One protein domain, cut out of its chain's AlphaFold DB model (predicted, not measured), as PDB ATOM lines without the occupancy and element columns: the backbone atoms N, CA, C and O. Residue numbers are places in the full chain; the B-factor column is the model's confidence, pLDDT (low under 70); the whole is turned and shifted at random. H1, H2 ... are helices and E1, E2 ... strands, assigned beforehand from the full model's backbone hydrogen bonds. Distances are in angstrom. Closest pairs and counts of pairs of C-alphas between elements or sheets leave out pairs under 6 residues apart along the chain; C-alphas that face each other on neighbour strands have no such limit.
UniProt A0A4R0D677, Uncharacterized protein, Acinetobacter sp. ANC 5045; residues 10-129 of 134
ATOM      1  N   LEU A  10     270.798 200.068 369.621       76.31
ATOM      2  CA  LEU A  10     271.149 200.204 371.033       76.31
ATOM      3  C   LEU A  10     271.794 201.533 371.379       76.31
ATOM      4  O   LEU A  10     271.409 202.177 372.353       76.31
ATOM      5  N   ARG A  11     272.763 201.977 370.578       75.25
ATOM      6  CA  ARG A  11     273.414 203.270 370.795       75.25
ATOM      7  C   ARG A  11     272.415 204.410 370.644       75.25
ATOM      8  O   ARG A  11     272.460 205.365 371.423       75.25
ATOM      9  N   LEU A  12     271.509 204.300 369.671       73.50
ATOM     10  CA  LEU A  12     270.427 205.256 369.489       73.50
ATOM     11  C   LEU A  12     269.502 205.278 370.710       73.50
ATOM     12  O   LEU A  12     269.186 206.356 371.204       73.50
ATOM     13  N   LEU A  13     269.122 204.113 371.237       74.50
ATOM     14  CA  LEU A  13     268.257 204.012 372.413       74.50
ATOM     15  C   LEU A  13     268.919 204.521 373.683       74.50
ATOM     16  O   LEU A  13     268.308 205.308 374.391       74.50
ATOM     17  N   CYS A  14     270.171 204.163 373.956       72.25
ATOM     18  CA  CYS A  14     270.898 204.698 375.105       72.25
ATOM     19  C   CYS A  14     270.996 206.229 375.049       72.25
ATOM     20  O   CYS A  14     270.865 206.885 376.081       72.25
ATOM     21  N   ARG A  15     271.169 206.802 373.849       71.62
ATOM     22  CA  ARG A  15     271.148 208.255 373.641       71.62
ATOM     23  C   ARG A  15     269.754 208.853 373.864       71.62
ATOM     24  O   ARG A  15     269.660 209.891 374.506       71.62
ATOM     25  N   LYS A  16     268.701 208.219 373.339       71.31
ATOM     26  CA  LYS A  16     267.312 208.714 373.400       71.31
ATOM     27  C   LYS A  16     266.647 208.529 374.767       71.31
ATOM     28  O   LYS A  16     265.845 209.352 375.173       71.31
ATOM     29  N   LEU A  17     266.973 207.453 375.479       68.19
ATOM     30  CA  LEU A  17     266.326 207.051 376.734       68.19
ATOM     31  C   LEU A  17     267.129 207.436 377.986       68.19
ATOM     32  O   LEU A  17     266.699 207.150 379.099       68.19
ATOM     33  N   GLY A  18     268.290 208.079 377.835       66.12
ATOM     34  CA  GLY A  18     269.101 208.537 378.969       66.12
ATOM     35  C   GLY A  18     269.901 207.435 379.677       66.12
ATOM     36  O   GLY A  18     270.392 207.658 380.781       66.12
ATOM     37  N   GLY A  19     270.059 206.260 379.058       68.75
ATOM     38  CA  GLY A  19     270.970 205.204 379.515       68.75
ATOM     39  C   GLY A  19     270.370 203.797 379.582       68.75
ATOM     40  O   GLY A  19     269.185 203.581 379.348       68.75
ATOM     41  N   ILE A  20     271.224 202.826 379.928       68.94
ATOM     42  CA  ILE A  20     270.904 201.387 379.896       68.94
ATOM     43  C   ILE A  20     269.841 200.967 380.922       68.94
ATOM     44  O   ILE A  20     269.121 200.004 380.705       68.94
ATOM     45  N   HIS A  21     269.682 201.712 382.017       67.62
ATOM     46  CA  HIS A  21     268.700 201.400 383.060       67.62
ATOM     47  C   HIS A  21     267.249 201.486 382.558       67.62
ATOM     48  O   HIS A  21     266.395 200.757 383.048       67.62
ATOM     49  N   ARG A  22     266.977 202.312 381.537       74.38
ATOM     50  CA  ARG A  22     265.656 202.414 380.891       74.38
ATOM     51  C   ARG A  22     265.379 201.321 379.872       74.38
ATOM     52  O   ARG A  22     264.275 201.234 379.343       74.38
ATOM     53  N   VAL A  23     266.378 200.499 379.565       78.19
ATOM     54  CA  VAL A  23     266.198 199.380 378.645       78.19
ATOM     55  C   VAL A  23     265.256 198.344 379.251       78.19
ATOM     56  O   VAL A  23     264.438 197.800 378.523       78.19
ATOM     57  N   LEU A  24     265.286 198.132 380.569       79.75
ATOM     58  CA  LEU A  24     264.313 197.263 381.238       79.75
ATOM     59  C   LEU A  24     262.878 197.783 381.092       79.75
ATOM     60  O   LEU A  24     261.994 197.019 380.719       79.75
ATOM     61  N   ASP A  25     262.663 199.087 381.292       78.94
ATOM     62  CA  ASP A  25     261.348 199.708 381.083       78.94
ATOM     63  C   ASP A  25     260.875 199.533 379.631       78.94
ATOM     64  O   ASP A  25     259.700 199.272 379.372       78.94
ATOM     65  N   LEU A  26     261.797 199.648 378.668       81.19
ATOM     66  CA  LEU A  26     261.509 199.419 377.254       81.19
ATOM     67  C   LEU A  26     261.115 197.959 376.999       81.19
ATOM     68  O   LEU A  26     260.103 197.716 376.346       81.19
ATOM     69  N   LEU A  27     261.879 196.996 377.523       84.69
ATOM     70  CA  LEU A  27     261.599 195.565 377.379       84.69
ATOM     71  C   LEU A  27     260.249 195.164 377.987       84.69
ATOM     72  O   LEU A  27     259.622 194.225 377.496       84.69
ATOM     73  N   ASP A  28     259.789 195.862 379.027       82.44
ATOM     74  CA  ASP A  28     258.469 195.602 379.603       82.44
ATOM     75  C   ASP A  28     257.315 196.126 378.734       82.44
ATOM     76  O   ASP A  28     256.220 195.567 378.729       82.44
ATOM     77  N   ILE A  29     257.564 197.174 377.948       81.38
ATOM     78  CA  ILE A  29     256.569 197.751 377.037       81.38
ATOM     79  C   ILE A  29     256.499 196.992 375.716       81.38
ATOM     80  O   ILE A  29     255.426 196.955 375.104       81.38
ATOM     81  N   LEU A  30     257.621 196.430 375.258       82.44
ATOM     82  CA  LEU A  30     257.686 195.712 373.992       82.44
ATOM     83  C   LEU A  30     256.739 194.505 373.996       82.44
ATOM     84  O   LEU A  30     256.700 193.692 374.914       82.44
ATOM     85  N   ASP A  31     255.968 194.398 372.926       78.69
ATOM     86  CA  ASP A  31     255.095 193.283 372.630       78.69
ATOM     87  C   ASP A  31     255.890 192.256 371.816       78.69
ATOM     88  O   ASP A  31     256.603 192.600 370.870       78.69
ATOM     89  N   ASN A  32     255.753 190.977 372.159       75.25
ATOM     90  CA  ASN A  32     256.434 189.890 371.453       75.25
ATOM     91  C   ASN A  32     256.031 189.783 369.968       75.25
ATOM     92  O   ASN A  32     256.747 189.171 369.176       75.25
ATOM     93  N   GLN A  33     254.903 190.379 369.572       74.75
ATOM     94  CA  GLN A  33     254.439 190.399 368.186       74.75
ATOM     95  C   GLN A  33     254.967 191.600 367.391       74.75
ATOM     96  O   GLN A  33     254.740 191.661 366.176       74.75
ATOM     97  N   ALA A  34     255.635 192.554 368.049       79.44
ATOM     98  CA  ALA A  34     256.189 193.739 367.410       79.44
ATOM     99  C   ALA A  34     257.481 193.389 366.672       79.44
ATOM    100  O   ALA A  34     258.482 192.995 367.268       79.44
ATOM    101  N   ARG A  35     257.474 193.572 365.350       82.19
ATOM    102  CA  ARG A  35     258.661 193.327 364.521       82.19
ATOM    103  C   ARG A  35     259.607 194.527 364.522       82.19
ATOM    104  O   ARG A  35     260.817 194.353 364.430       82.19
ATOM    105  N   TYR A  36     259.036 195.720 364.647       84.31
ATOM    106  CA  TYR A  36     259.776 196.964 364.762       84.31
ATOM    107  C   TYR A  36     259.169 197.826 365.853       84.31
ATOM    108  O   TYR A  36     257.985 197.713 366.163       84.31
ATOM    109  N   PHE A  37     259.952 198.752 366.376       84.25
ATOM    110  CA  PHE A  37     259.436 199.829 367.202       84.25
ATOM    111  C   PHE A  37     260.157 201.133 366.886       84.25
ATOM    112  O   PHE A  37     261.240 201.158 366.299       84.25
ATOM    113  N   TRP A  38     259.527 202.234 367.264       81.06
ATOM    114  CA  TRP A  38     260.085 203.566 367.168       81.06
ATOM    115  C   TRP A  38     259.902 204.273 368.501       81.06
ATOM    116  O   TRP A  38     258.832 204.230 369.103       81.06
ATOM    117  N   VAL A  39     260.961 204.937 368.947       76.50
ATOM    118  CA  VAL A  39     260.918 205.822 370.108       76.50
ATOM    119  C   VAL A  39     260.802 207.244 369.585       76.50
ATOM    120  O   VAL A  39     261.752 207.750 368.965       76.50
ATOM    121  N   ASN A  40     259.629 207.847 369.801       72.00
ATOM    122  CA  ASN A  40     259.384 209.236 369.453       72.00
ATOM    123  C   ASN A  40     260.222 210.151 370.362       72.00
ATOM    124  O   ASN A  40     260.258 209.964 371.576       72.00
ATOM    125  N   ASP A  41     260.899 211.114 369.742       65.06
ATOM    126  CA  ASP A  41     261.796 212.092 370.370       65.06
ATOM    127  C   ASP A  41     261.188 213.510 370.352       65.06
ATOM    128  O   ASP A  41     261.870 214.484 370.645       65.06
ATOM    129  N   ASP A  42     259.893 213.661 370.032       56.28
ATOM    130  CA  ASP A  42     259.185 214.960 369.998       56.28
ATOM    131  C   ASP A  42     259.092 215.680 371.367       56.28
ATOM    132  O   ASP A  42     258.382 216.678 371.527       56.28
ATOM    133  N   SER A  43     259.807 215.223 372.394       51.88
ATOM    134  CA  SER A  43     259.926 215.958 373.645       51.88
ATOM    135  C   SER A  43     260.935 217.092 373.509       51.88
ATOM    136  O   SER A  43     262.148 216.895 373.492       51.88
ATOM    137  N   GLN A  44     260.381 218.300 373.509       50.09
ATOM    138  CA  GLN A  44     261.005 219.519 374.006       50.09
ATOM    139  C   GLN A  44     262.074 219.253 375.092       50.09
ATOM    140  O   GLN A  44     261.837 218.428 375.981       50.09
ATOM    141  N   PRO A  45     263.190 220.004 375.088       47.06
ATOM    142  CA  PRO A  45     264.401 219.728 375.871       47.06
ATOM    143  C   PRO A  45     264.253 219.746 377.409       47.06
ATOM    144  O   PRO A  45     265.235 219.503 378.100       47.06
ATOM    145  N   ASP A  46     263.057 219.988 377.956       44.31
ATOM    146  CA  ASP A  46     262.837 220.305 379.377       44.31
ATOM    147  C   ASP A  46     262.003 219.291 380.178       44.31
ATOM    148  O   ASP A  46     261.730 219.508 381.363       44.31
ATOM    149  N   ARG A  47     261.564 218.165 379.602       45.94
ATOM    150  CA  ARG A  47     260.803 217.190 380.402       45.94
ATOM    151  C   ARG A  47     261.726 216.241 381.154       45.94
ATOM    152  O   ARG A  47     262.333 215.349 380.575       45.94
ATOM    153  N   ASN A  48     261.723 216.387 382.479       47.94
ATOM    154  CA  ASN A  48     262.122 215.364 383.442       47.94
ATOM    155  C   ASN A  48     261.494 214.010 383.066       47.94
ATOM    156  O   ASN A  48     260.365 213.691 383.444       47.94
ATOM    157  N   TYR A  49     262.257 213.187 382.348       52.00
ATOM    158  CA  TYR A  49     261.875 211.843 381.918       52.00
ATOM    159  C   TYR A  49     261.524 210.911 383.090       52.00
ATOM    160  O   TYR A  49     261.041 209.803 382.877       52.00
ATOM    161  N   HIS A  50     261.783 211.309 384.336       48.62
ATOM    162  CA  HIS A  50     261.414 210.566 385.541       48.62
ATOM    163  C   HIS A  50     259.894 210.471 385.776       48.62
ATOM    164  O   HIS A  50     259.474 209.618 386.549       48.62
ATOM    165  N   GLY A  51     259.072 211.312 385.128       49.31
ATOM    166  CA  GLY A  51     257.622 211.369 385.378       49.31
ATOM    167  C   GLY A  51     256.708 210.856 384.260       49.31
ATOM    168  O   GLY A  51     255.532 210.609 384.521       49.31
ATOM    169  N   VAL A  52     257.194 210.703 383.022       54.62
ATOM    170  CA  VAL A  52     256.343 210.285 381.894       54.62
ATOM    171  C   VAL A  52     256.555 208.808 381.591       54.62
ATOM    172  O   VAL A  52     257.687 208.368 381.392       54.62
ATOM    173  N   LYS A  53     255.456 208.047 381.548       63.47
ATOM    174  CA  LYS A  53     255.487 206.627 381.202       63.47
ATOM    175  C   LYS A  53     256.011 206.449 379.774       63.47
ATOM    176  O   LYS A  53     255.545 207.111 378.844       63.47
ATOM    177  N   LEU A  54     257.002 205.571 379.631       69.19
ATOM    178  CA  LEU A  54     257.714 205.315 378.379       69.19
ATOM    179  C   LEU A  54     256.777 204.780 377.272       69.19
ATOM    180  O   LEU A  54     257.013 205.005 376.089       69.19
ATOM    181  N   ASP A  55     255.659 204.160 377.654       64.88
ATOM    182  CA  ASP A  55     254.644 203.606 376.752       64.88
ATOM    183  C   ASP A  55     253.931 204.644 375.876       64.88
ATOM    184  O   ASP A  55     253.421 204.292 374.817       64.88
ATOM    185  N   ASN A  56     253.932 205.917 376.272       65.19
ATOM    186  CA  ASN A  56     253.333 206.998 375.489       65.19
ATOM    187  C   ASN A  56     254.199 207.448 374.301       65.19
ATOM    188  O   ASN A  56     253.711 208.175 373.437       65.19
ATOM    189  N   PHE A  57     255.473 207.047 374.260       70.56
ATOM    190  CA  PHE A  57     256.426 207.472 373.226       70.56
ATOM    191  C   PHE A  57     256.964 206.320 372.382       70.56
ATOM    192  O   PHE A  57     257.574 206.561 371.340       70.56
ATOM    193  N   VAL A  58     256.756 205.076 372.815       75.69
ATOM    194  CA  VAL A  58     257.202 203.889 372.084       75.69
ATOM    195  C   VAL A  58     256.053 203.371 371.234       75.69
ATOM    196  O   VAL A  58     255.117 202.745 371.728       75.69
ATOM    197  N   LEU A  59     256.142 203.620 369.933       77.00
ATOM    198  CA  LEU A  59     255.208 203.087 368.952       77.00
ATOM    199  C   LEU A  59     255.738 201.759 368.430       77.00
ATOM    200  O   LEU A  59     256.892 201.656 368.017       77.00
ATOM    201  N   GLN A  60     254.894 200.736 368.457       83.00
ATOM    202  CA  GLN A  60     255.266 199.386 368.060       83.00
ATOM    203  C   GLN A  60     254.576 199.017 366.765       83.00
ATOM    204  O   GLN A  60     253.393 199.295 366.572       83.00
ATOM    205  N   TYR A  61     255.323 198.374 365.882       78.69
ATOM    206  CA  TYR A  61     254.926 198.163 364.509       78.69
ATOM    207  C   TYR A  61     255.043 196.703 364.101       78.69
ATOM    208  O   TYR A  61     256.031 196.012 364.375       78.69
ATOM    209  N   LYS A  62     254.045 196.253 363.345       78.88
ATOM    210  CA  LYS A  62     254.099 195.006 362.590       78.88
ATOM    211  C   LYS A  62     254.018 195.327 361.105       78.88
ATOM    212  O   LYS A  62     253.070 195.972 360.660       78.88
ATOM    213  N   LEU A  63     255.031 194.896 360.351       70.88
ATOM    214  CA  LEU A  63     255.041 195.056 358.899       70.88
ATOM    215  C   LEU A  63     254.065 194.066 358.267       70.88
ATOM    216  O   LEU A  63     254.139 192.859 358.515       70.88
ATOM    217  N   LEU A  64     253.170 194.599 357.443       68.69
ATOM    218  CA  LEU A  64     252.280 193.824 356.593       68.69
ATOM    219  C   LEU A  64     252.973 193.497 355.269       68.69
ATOM    220  O   LEU A  64     253.478 194.397 354.603       68.69
ATOM    221  N   ASN A  65     252.970 192.215 354.898       59.09
ATOM    222  CA  ASN A  65     253.494 191.744 353.611       59.09
ATOM    223  C   ASN A  65     252.529 192.001 352.443       59.09
ATOM    224  O   ASN A  65     252.945 191.886 351.297       59.09
ATOM    225  N   ASP A  66     251.256 192.285 352.726       57.28
ATOM    226  CA  ASP A  66     250.184 192.291 351.731       57.28
ATOM    227  C   ASP A  66     249.561 193.688 351.592       57.28
ATOM    228  O   ASP A  66     249.156 194.307 352.584       57.28
ATOM    229  N   ASP A  67     249.473 194.180 350.356       54.41
ATOM    230  CA  ASP A  67     248.985 195.525 350.018       54.41
ATOM    231  C   ASP A  67     247.470 195.686 350.230       54.41
ATOM    232  O   ASP A  67     246.959 196.807 350.327       54.41
ATOM    233  N   ASN A  68     246.747 194.571 350.352       52.22
ATOM    234  CA  ASN A  68     245.294 194.541 350.530       52.22
ATOM    235  C   ASN A  68     244.834 194.659 351.987       52.22
ATOM    236  O   ASN A  68     243.633 194.727 352.247       52.22
ATOM    237  N   LEU A  69     245.758 194.713 352.946       56.62
ATOM    238  CA  LEU A  69     245.405 194.880 354.350       56.62
ATOM    239  C   LEU A  69     245.346 196.375 354.697       56.62
ATOM    240  O   LEU A  69     246.255 197.166 354.403       56.62
ATOM    241  N   THR A  70     244.220 196.788 355.273       56.84
ATOM    242  CA  THR A  70     244.065 198.120 355.853       56.84
ATOM    243  C   THR A  70     244.923 198.216 357.117       56.84
ATOM    244  O   THR A  70     245.003 197.246 357.876       56.84
ATOM    245  N   PRO A  71     245.584 199.361 357.368       57.94
ATOM    246  CA  PRO A  71     246.227 199.605 358.651       57.94
ATOM    247  C   PRO A  71     245.189 199.426 359.757       57.94
ATOM    248  O   PRO A  71     244.146 200.080 359.751       57.94
ATOM    249  N   PHE A  72     245.459 198.520 360.685       57.97
ATOM    250  CA  PHE A  72     244.611 198.272 361.842       57.97
ATOM    251  C   PHE A  72     245.467 198.359 363.104       57.97
ATOM    252  O   PHE A  72     246.647 198.004 363.096       57.97
ATOM    253  N   SER A  73     244.887 198.859 364.189       58.41
ATOM    254  CA  SER A  73     245.530 198.919 365.500       58.41
ATOM    255  C   SER A  73     244.860 197.920 366.433       58.41
ATOM    256  O   SER A  73     243.646 197.983 366.621       58.41
ATOM    257  N   SER A  74     245.638 197.038 367.056       54.16
ATOM    258  CA  SER A  74     245.164 196.234 368.187       54.16
ATOM    259  C   SER A  74     245.995 196.594 369.410       54.16
ATOM    260  O   SER A  74     247.188 196.296 369.467       54.16
ATOM    261  N   GLY A  75     245.388 197.296 370.368       64.88
ATOM    262  CA  GLY A  75     246.108 197.815 371.530       64.88
ATOM    263  C   GLY A  75     247.239 198.770 371.125       64.88
ATOM    264  O   GLY A  75     246.984 199.799 370.505       64.88
ATOM    265  N   ARG A  76     248.484 198.427 371.486       64.00
ATOM    266  CA  ARG A  76     249.704 199.227 371.234       64.00
ATOM    267  C   ARG A  76     250.425 198.880 369.923       64.00
ATOM    268  O   ARG A  76     251.399 199.543 369.575       64.00
ATOM    269  N   LEU A  77     249.963 197.855 369.202       69.88
ATOM    270  CA  LEU A  77     250.540 197.407 367.934       69.88
ATOM    271  C   LEU A  77     249.873 198.105 366.752       69.88
ATOM    272  O   LEU A  77     248.681 197.919 366.489       69.88
ATOM    273  N   LEU A  78     250.677 198.849 366.001       74.69
ATOM    274  CA  LEU A  78     250.299 199.479 364.747       74.69
ATOM    275  C   LEU A  78     250.722 198.603 363.573       74.69
ATOM    276  O   LEU A  78     251.878 198.204 363.436       74.69
ATOM    277  N   TRP A  79     249.779 198.315 362.689       72.69
ATOM    278  CA  TRP A  79     250.065 197.563 361.480       72.69
ATOM    279  C   TRP A  79     250.357 198.561 360.371       72.69
ATOM    280  O   TRP A  79     249.487 199.343 359.988       72.69
ATOM    281  N   ILE A  80     251.595 198.562 359.885       69.56
ATOM    282  CA  ILE A  80     252.042 199.510 358.864       69.56
ATOM    283  C   ILE A  80     252.478 198.767 357.610       69.56
ATOM    284  O   ILE A  80     253.056 197.678 357.653       69.56
ATOM    285  N   ARG A  81     252.193 199.385 356.468       69.25
ATOM    286  CA  ARG A  81     252.698 198.921 355.181       69.25
ATOM    287  C   ARG A  81     254.178 199.248 355.082       69.25
ATOM    288  O   ARG A  81     254.594 200.354 355.426       69.25
ATOM    289  N   ILE A  82     254.935 198.301 354.538       61.69
ATOM    290  CA  ILE A  82     256.384 198.392 354.323       61.69
ATOM    291  C   ILE A  82     256.777 199.686 353.585       61.69
ATOM    292  O   ILE A  82     257.822 200.253 353.869       61.69
ATOM    293  N   GLY A  83     255.930 200.199 352.683       59.22
ATOM    294  CA  GLY A  83     256.203 201.419 351.912       59.22
ATOM    295  C   GLY A  83     255.634 202.731 352.468       59.22
ATOM    296  O   GLY A  83     255.856 203.768 351.851       59.22
ATOM    297  N   SER A  84     254.871 202.717 353.568       64.00
ATOM    298  CA  SER A  84     254.106 203.895 354.031       64.00
ATOM    299  C   SER A  84     254.706 204.613 355.240       64.00
ATOM    300  O   SER A  84     254.240 205.698 355.583       64.00
ATOM    301  N   PHE A  85     255.709 204.031 355.899       67.25
ATOM    302  CA  PHE A  85     256.350 204.641 357.062       67.25
ATOM    303  C   PHE A  85     257.710 205.238 356.694       67.25
ATOM    304  O   PHE A  85     258.582 204.536 356.188       67.25
ATOM    305  N   ASN A  86     257.888 206.527 356.990       65.12
ATOM    306  CA  ASN A  86     259.095 207.296 356.665       65.12
ATOM    307  C   ASN A  86     259.937 207.671 357.905       65.12
ATOM    308  O   ASN A  86     260.781 208.558 357.820       65.12
ATOM    309  N   GLY A  87     259.713 207.032 359.058       68.25
ATOM    310  CA  GLY A  87     260.496 207.261 360.280       68.25
ATOM    311  C   GLY A  87     261.612 206.225 360.498       68.25
ATOM    312  O   GLY A  87     261.620 205.187 359.831       68.25
ATOM    313  N   PRO A  88     262.545 206.479 361.439       74.25
ATOM    314  CA  PRO A  88     263.578 205.518 361.803       74.25
ATOM    315  C   PRO A  88     262.959 204.361 362.590       74.25
ATOM    316  O   PRO A  88     262.407 204.562 363.674       74.25
ATOM    317  N   LEU A  89     263.044 203.148 362.054       80.06
ATOM    318  CA  LEU A  89     262.573 201.942 362.728       80.06
ATOM    319  C   LEU A  89     263.741 201.180 363.341       80.06
ATOM    320  O   LEU A  89     264.812 201.055 362.745       80.06
ATOM    321  N   ILE A  90     263.493 200.629 364.522       84.69
ATOM    322  CA  ILE A  90     264.389 199.700 365.196       84.69
ATOM    323  C   ILE A  90     263.814 198.300 365.023       84.69
ATOM    324  O   ILE A  90     262.666 198.063 365.393       84.69
ATOM    325  N   ASP A  91     264.598 197.382 364.455       84.94
ATOM    326  CA  ASP A  91     264.235 195.966 364.400       84.94
ATOM    327  C   ASP A  91     264.326 195.364 365.806       84.94
ATOM    328  O   ASP A  91     265.380 195.403 366.448       84.94
ATOM    329  N   THR A  92     263.210 194.813 366.290       85.56
ATOM    330  CA  THR A  92     263.127 194.248 367.640       85.56
ATOM    331  C   THR A  92     264.100 193.082 367.815       85.56
ATOM    332  O   THR A  92     264.761 192.985 368.842       85.56
ATOM    333  N   THR A  93     264.238 192.209 366.815       85.25
ATOM    334  CA  THR A  93     265.113 191.027 366.902       85.25
ATOM    335  C   THR A  93     266.574 191.440 366.944       85.25
ATOM    336  O   THR A  93     267.329 190.964 367.793       85.25
ATOM    337  N   GLN A  94     266.969 192.349 366.048       87.06
ATOM    338  CA  GLN A  94     268.330 192.876 366.024       87.06
ATOM    339  C   GLN A  94     268.668 193.559 367.352       87.06
ATOM    340  O   GLN A  94     269.720 193.291 367.929       87.06
ATOM    341  N   PHE A  95     267.752 194.383 367.865       88.50
ATOM    342  CA  PHE A  95     267.917 195.053 369.148       88.50
ATOM    343  C   PHE A  95     268.126 194.067 370.306       88.50
ATOM    344  O   PHE A  95     269.060 194.244 371.085       88.50
ATOM    345  N   LEU A  96     267.307 193.013 370.410       89.06
ATOM    346  CA  LEU A  96     267.442 192.011 371.474       89.06
ATOM    347  C   LEU A  96     268.784 191.267 371.402       89.06
ATOM    348  O   LEU A  96     269.400 191.025 372.436       89.06
ATOM    349  N   ASN A  97     269.257 190.937 370.195       89.44
ATOM    350  CA  ASN A  97     270.548 190.270 369.999       89.44
ATOM    351  C   ASN A  97     271.725 191.162 370.403       89.44
ATOM    352  O   ASN A  97     272.634 190.720 371.100       89.44
ATOM    353  N   GLU A  98     271.706 192.424 369.978       88.00
ATOM    354  CA  GLU A  98     272.735 193.387 370.362       88.00
ATOM    355  C   GLU A  98     272.704 193.673 371.873       88.00
ATOM    356  O   GLU A  98     273.753 193.921 372.469       88.00
ATOM    357  N   LEU A  99     271.523 193.633 372.501       88.06
ATOM    358  CA  LEU A  99     271.378 193.878 373.936       88.06
ATOM    359  C   LEU A  99     271.991 192.746 374.740       88.06
ATOM    360  O   LEU A  99     272.765 193.012 375.654       88.06
ATOM    361  N   GLU A 100     271.675 191.511 374.367       89.62
ATOM    362  CA  GLU A 100     272.271 190.316 374.948       89.62
ATOM    363  C   GLU A 100     273.803 190.333 374.815       89.62
ATOM    364  O   GLU A 100     274.504 190.176 375.812       89.62
ATOM    365  N   ASP A 101     274.340 190.626 373.624       89.44
ATOM    366  CA  ASP A 101     275.792 190.761 373.413       89.44
ATOM    367  C   ASP A 101     276.404 191.853 374.309       89.44
ATOM    368  O   ASP A 101     277.463 191.669 374.917       89.44
ATOM    369  N   ALA A 102     275.725 192.995 374.436       85.38
ATOM    370  CA  ALA A 102     276.207 194.108 375.238       85.38
ATOM    371  C   ALA A 102     276.269 193.774 376.737       85.38
ATOM    372  O   ALA A 102     277.290 194.064 377.368       85.38
ATOM    373  N   ILE A 103     275.221 193.165 377.301       86.44
ATOM    374  CA  ILE A 103     275.182 192.811 378.730       86.44
ATOM    375  C   ILE A 103     276.066 191.605 379.065       86.44
ATOM    376  O   ILE A 103     276.551 191.515 380.188       86.44
ATOM    377  N   ASN A 104     276.311 190.709 378.103       86.50
ATOM    378  CA  ASN A 104     277.165 189.537 378.302       86.50
ATOM    379  C   ASN A 104     278.659 189.874 378.204       86.50
ATOM    380  O   ASN A 104     279.477 189.241 378.874       86.50
ATOM    381  N   HIS A 105     279.038 190.828 377.345       86.00
ATOM    382  CA  HIS A 105     280.442 190.980 376.944       86.00
ATOM    383  C   HIS A 105     281.003 192.401 377.008       86.00
ATOM    384  O   HIS A 105     282.223 192.559 377.011       86.00
ATOM    385  N   ARG A 106     280.165 193.444 377.024       81.19
ATOM    386  CA  ARG A 106     280.637 194.828 376.802       81.19
ATOM    387  C   ARG A 106     280.409 195.767 377.972       81.19
ATOM    388  O   ARG A 106     281.113 196.769 378.079       81.19
ATOM    389  N   VAL A 107     279.425 195.484 378.818       80.25
ATOM    390  CA  VAL A 107     279.019 196.371 379.906       80.25
ATOM    391  C   VAL A 107     278.882 195.568 381.187       80.25
ATOM    392  O   VAL A 107     278.259 194.513 381.203       80.25
ATOM    393  N   TYR A 108     279.440 196.090 382.278       81.06
ATOM    394  CA  TYR A 108     279.167 195.549 383.602       81.06
ATOM    395  C   TYR A 108     277.740 195.912 384.015       81.06
ATOM    396  O   TYR A 108     277.389 197.092 384.101       81.06
ATOM    397  N   VAL A 109     276.932 194.894 384.289       79.31
ATOM    398  CA  VAL A 109     275.559 195.032 384.766       79.31
ATOM    399  C   VAL A 109     275.453 194.295 386.103       79.31
ATOM    400  O   VAL A 109     275.930 193.165 386.198       79.31
ATOM    401  N   PRO A 110     274.860 194.901 387.148       85.69
ATOM    402  CA  PRO A 110     274.596 194.205 388.403       85.69
ATOM    403  C   PRO A 110     273.815 192.908 388.169       85.69
ATOM    404  O   PRO A 110     272.904 192.874 387.344       85.69
ATOM    405  N   GLU A 111     274.149 191.856 388.913       85.56
ATOM    406  CA  GLU A 111     273.635 190.495 388.704       85.56
ATOM    407  C   GLU A 111     272.097 190.423 388.658       85.56
ATOM    408  O   GLU A 111     271.513 189.784 387.784       85.56
ATOM    409  N   ASN A 112     271.421 191.161 389.537       85.31
ATOM    410  CA  ASN A 112     269.960 191.249 389.556       85.31
ATOM    411  C   ASN A 112     269.378 191.854 388.267       85.31
ATOM    412  O   ASN A 112     268.374 191.364 387.756       85.31
ATOM    413  N   ILE A 113     270.003 192.905 387.736       82.50
ATOM    414  CA  ILE A 113     269.581 193.576 386.499       82.50
ATOM    415  C   ILE A 113     269.911 192.700 385.289       82.50
ATOM    416  O   ILE A 113     269.119 192.620 384.352       82.50
ATOM    417  N   TYR A 114     271.049 192.007 385.322       87.50
ATOM    418  CA  TYR A 114     271.466 191.074 384.281       87.50
ATOM    419  C   TYR A 114     270.428 189.962 384.079       87.50
ATOM    420  O   TYR A 114     269.903 189.811 382.974       87.50
ATOM    421  N   PHE A 115     270.049 189.255 385.150       88.06
ATOM    422  CA  PHE A 115     269.062 188.176 385.058       88.06
ATOM    423  C   PHE A 115     267.677 188.678 384.638       88.06
ATOM    424  O   PHE A 115     267.054 188.076 383.770       88.06
ATOM    425  N   GLN A 116     267.222 189.822 385.162       87.88
ATOM    426  CA  GLN A 116     265.956 190.431 384.731       87.88
ATOM    427  C   GLN A 116     265.949 190.783 383.239       87.88
ATOM    428  O   GLN A 116     264.925 190.638 382.565       87.88
ATOM    429  N   THR A 117     267.088 191.246 382.718       86.69
ATOM    430  CA  THR A 117     267.223 191.605 381.304       86.69
ATOM    431  C   THR A 117     267.168 190.357 380.429       86.69
ATOM    432  O   THR A 117     266.414 190.342 379.456       86.69
ATOM    433  N   LEU A 118     267.896 189.296 380.789       88.88
ATOM    434  CA  LEU A 118     267.874 188.031 380.049       88.88
ATOM    435  C   LEU A 118     266.491 187.370 380.051       88.88
ATOM    436  O   LEU A 118     266.001 187.023 378.979       88.88
ATOM    437  N   ASP A 119     265.825 187.286 381.207       88.69
ATOM    438  CA  ASP A 119     264.460 186.750 381.307       88.69
ATOM    439  C   ASP A 119     263.487 187.526 380.409       88.69
ATOM    440  O   ASP A 119     262.631 186.951 379.733       88.69
ATOM    441  N   SER A 120     263.628 188.853 380.364       87.62
ATOM    442  CA  SER A 120     262.786 189.712 379.527       87.62
ATOM    443  C   SER A 120     263.056 189.505 378.034       87.62
ATOM    444  O   SER A 120     262.109 189.433 377.247       87.62
ATOM    445  N   ILE A 121     264.326 189.357 377.637       89.06
ATOM    446  CA  ILE A 121     264.719 189.021 376.258       89.06
ATOM    447  C   ILE A 121     264.131 187.663 375.864       89.06
ATOM    448  O   ILE A 121     263.518 187.535 374.800       89.06
ATOM    449  N   GLU A 122     264.270 186.657 376.725       87.94
ATOM    450  CA  GLU A 122     263.744 185.321 376.480       87.94
ATOM    451  C   GLU A 122     262.214 185.332 376.387       87.94
ATOM    452  O   GLU A 122     261.650 184.748 375.463       87.94
ATOM    453  N   ARG A 123     261.522 186.067 377.267       87.25
ATOM    454  CA  ARG A 123     260.064 186.257 377.214       87.25
ATOM    455  C   ARG A 123     259.611 186.841 375.875       87.25
ATOM    456  O   ARG A 123     258.621 186.373 375.314       87.25
ATOM    457  N   LEU A 124     260.318 187.847 375.362       85.06
ATOM    458  CA  LEU A 124     259.988 188.490 374.088       85.06
ATOM    459  C   LEU A 124     260.250 187.565 372.892       85.06
ATOM    460  O   LEU A 124     259.435 187.525 371.972       85.06
ATOM    461  N   ARG A 125     261.321 186.761 372.930       84.06
ATOM    462  CA  ARG A 125     261.624 185.758 371.892       84.06
ATOM    463  C   ARG A 125     260.653 184.572 371.919       84.06
ATOM    464  O   ARG A 125     260.106 184.190 370.887       84.06
ATOM    465  N   ASN A 126     260.396 184.009 373.098       77.62
ATOM    466  CA  ASN A 126     259.581 182.804 373.279       77.62
ATOM    467  C   ASN A 126     258.075 183.086 373.292       77.62
ATOM    468  O   ASN A 126     257.274 182.194 373.009       77.62
ATOM    469  N   GLY A 127     257.665 184.326 373.565       61.12
ATOM    470  CA  GLY A 127     256.280 184.768 373.431       61.12
ATOM    471  C   GLY A 127     255.726 184.613 372.007       61.12
ATOM    472  O   GLY A 127     254.535 184.355 371.846       61.12
ATOM    473  N   ALA A 128     256.592 184.651 370.986       51.00
ATOM    474  CA  ALA A 128     256.235 184.341 369.602       51.00
ATOM    475  C   ALA A 128     255.925 182.844 369.363       51.00
ATOM    476  O   ALA A 128     255.196 182.516 368.429       51.00
ATOM    477  N   ASN A 129     256.413 181.939 370.225       42.62
ATOM    478  CA  ASN A 129     256.289 180.481 370.074       42.62
ATOM    479  C   ASN A 129     255.182 179.835 370.932       42.62
ATOM    480  O   ASN A 129     254.917 178.644 370.784       42.62
TER     481      ASN A 129
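Overview. This is residues 10 to 129 of the 134 residues of an uncharacterized protein of Acinetobacter sp. ANC 5045 (UniProt A0A4R0D677). A helical hairpin of H3 and H4 makes one end of a flat domain, with H2 alongside H4 and H1 crosswise to H3, and a strongly twisted sheet of four strands makes the other end. Long loops, residues 40 to 57 and 65 to 76, join E1 to E2 and E2 to E3. There are 120 printed residues with four named helices and four named strands, in the order H1 H2 E1 E2 E3 E4 H3 H4; the class is mixed, and the mixed sheet runs E3 E2 E1 E4. The whole is compact, with a radius of gyration of the C-alphas of 15.1 A and spans of 48 by 40 by 22 A.

Arrangement. H1, residues 10 to 17, and H2, residues 21 to 29, are close but not clearly touching, about perpendicular at 88 degrees; their closest C-alphas, of Leu 17 and Val 23, are 7.9 A apart. E1, residues 36 to 39, and E2, residues 58 to 64, form an antiparallel hairpin, with N 38 and O 59 within hydrogen-bond range at 2.8 A. E3, residues 77 to 81, is parallel to E2, with N 78 and O 60 at 2.8 A. E4, residues 88 to 91, is antiparallel to E1, with N 90 and O 37 at 2.9 A. H3, residues 92 to 106, only just touches H1 with its residues 95 to 99, in 3 pairs of C-alphas within 8 A, the closest Leu 10 and Phe 95, 6.4 A. H4, residues 111 to 129, forms a helical hairpin with H3, at a shallow tilt of 26 degrees, opposite ways; the closest C-alphas are Leu 96 and Ile 121, 6.3 A. Residues 116 to 124 of H4 touch H2, the same way at a shallow tilt of 25 degrees, closest at the C-alphas of Leu 27 and Ser 120, 6.3 A. H1, H2 and H3 only graze the sheet; H4 is not on it. Every O i to N i+4 pair is within hydrogen-bond range in H1 and H3, against 4 of 5 in H2 and 13 of 15 in H4.

Along the chain. H1 begins at C-alpha 10, (271.149, 200.204, 371.033). E2 is 19.1 A long from first to last C-alpha, H3 19.8 A, and H4 27.4 A, ending at C-alpha 129, (256.289, 180.481, 370.074).

Size, cuts and confidence. The C-alphas farthest apart, of Asn 68 and Pro 110, are 47.9 A apart. The printed part has no cut, and its long links are E1 to E2 and E2 to E3. The mean pLDDT of the printed part is 73.1, with 46 residues under 70, among them 41 to 56 and 64 to 77.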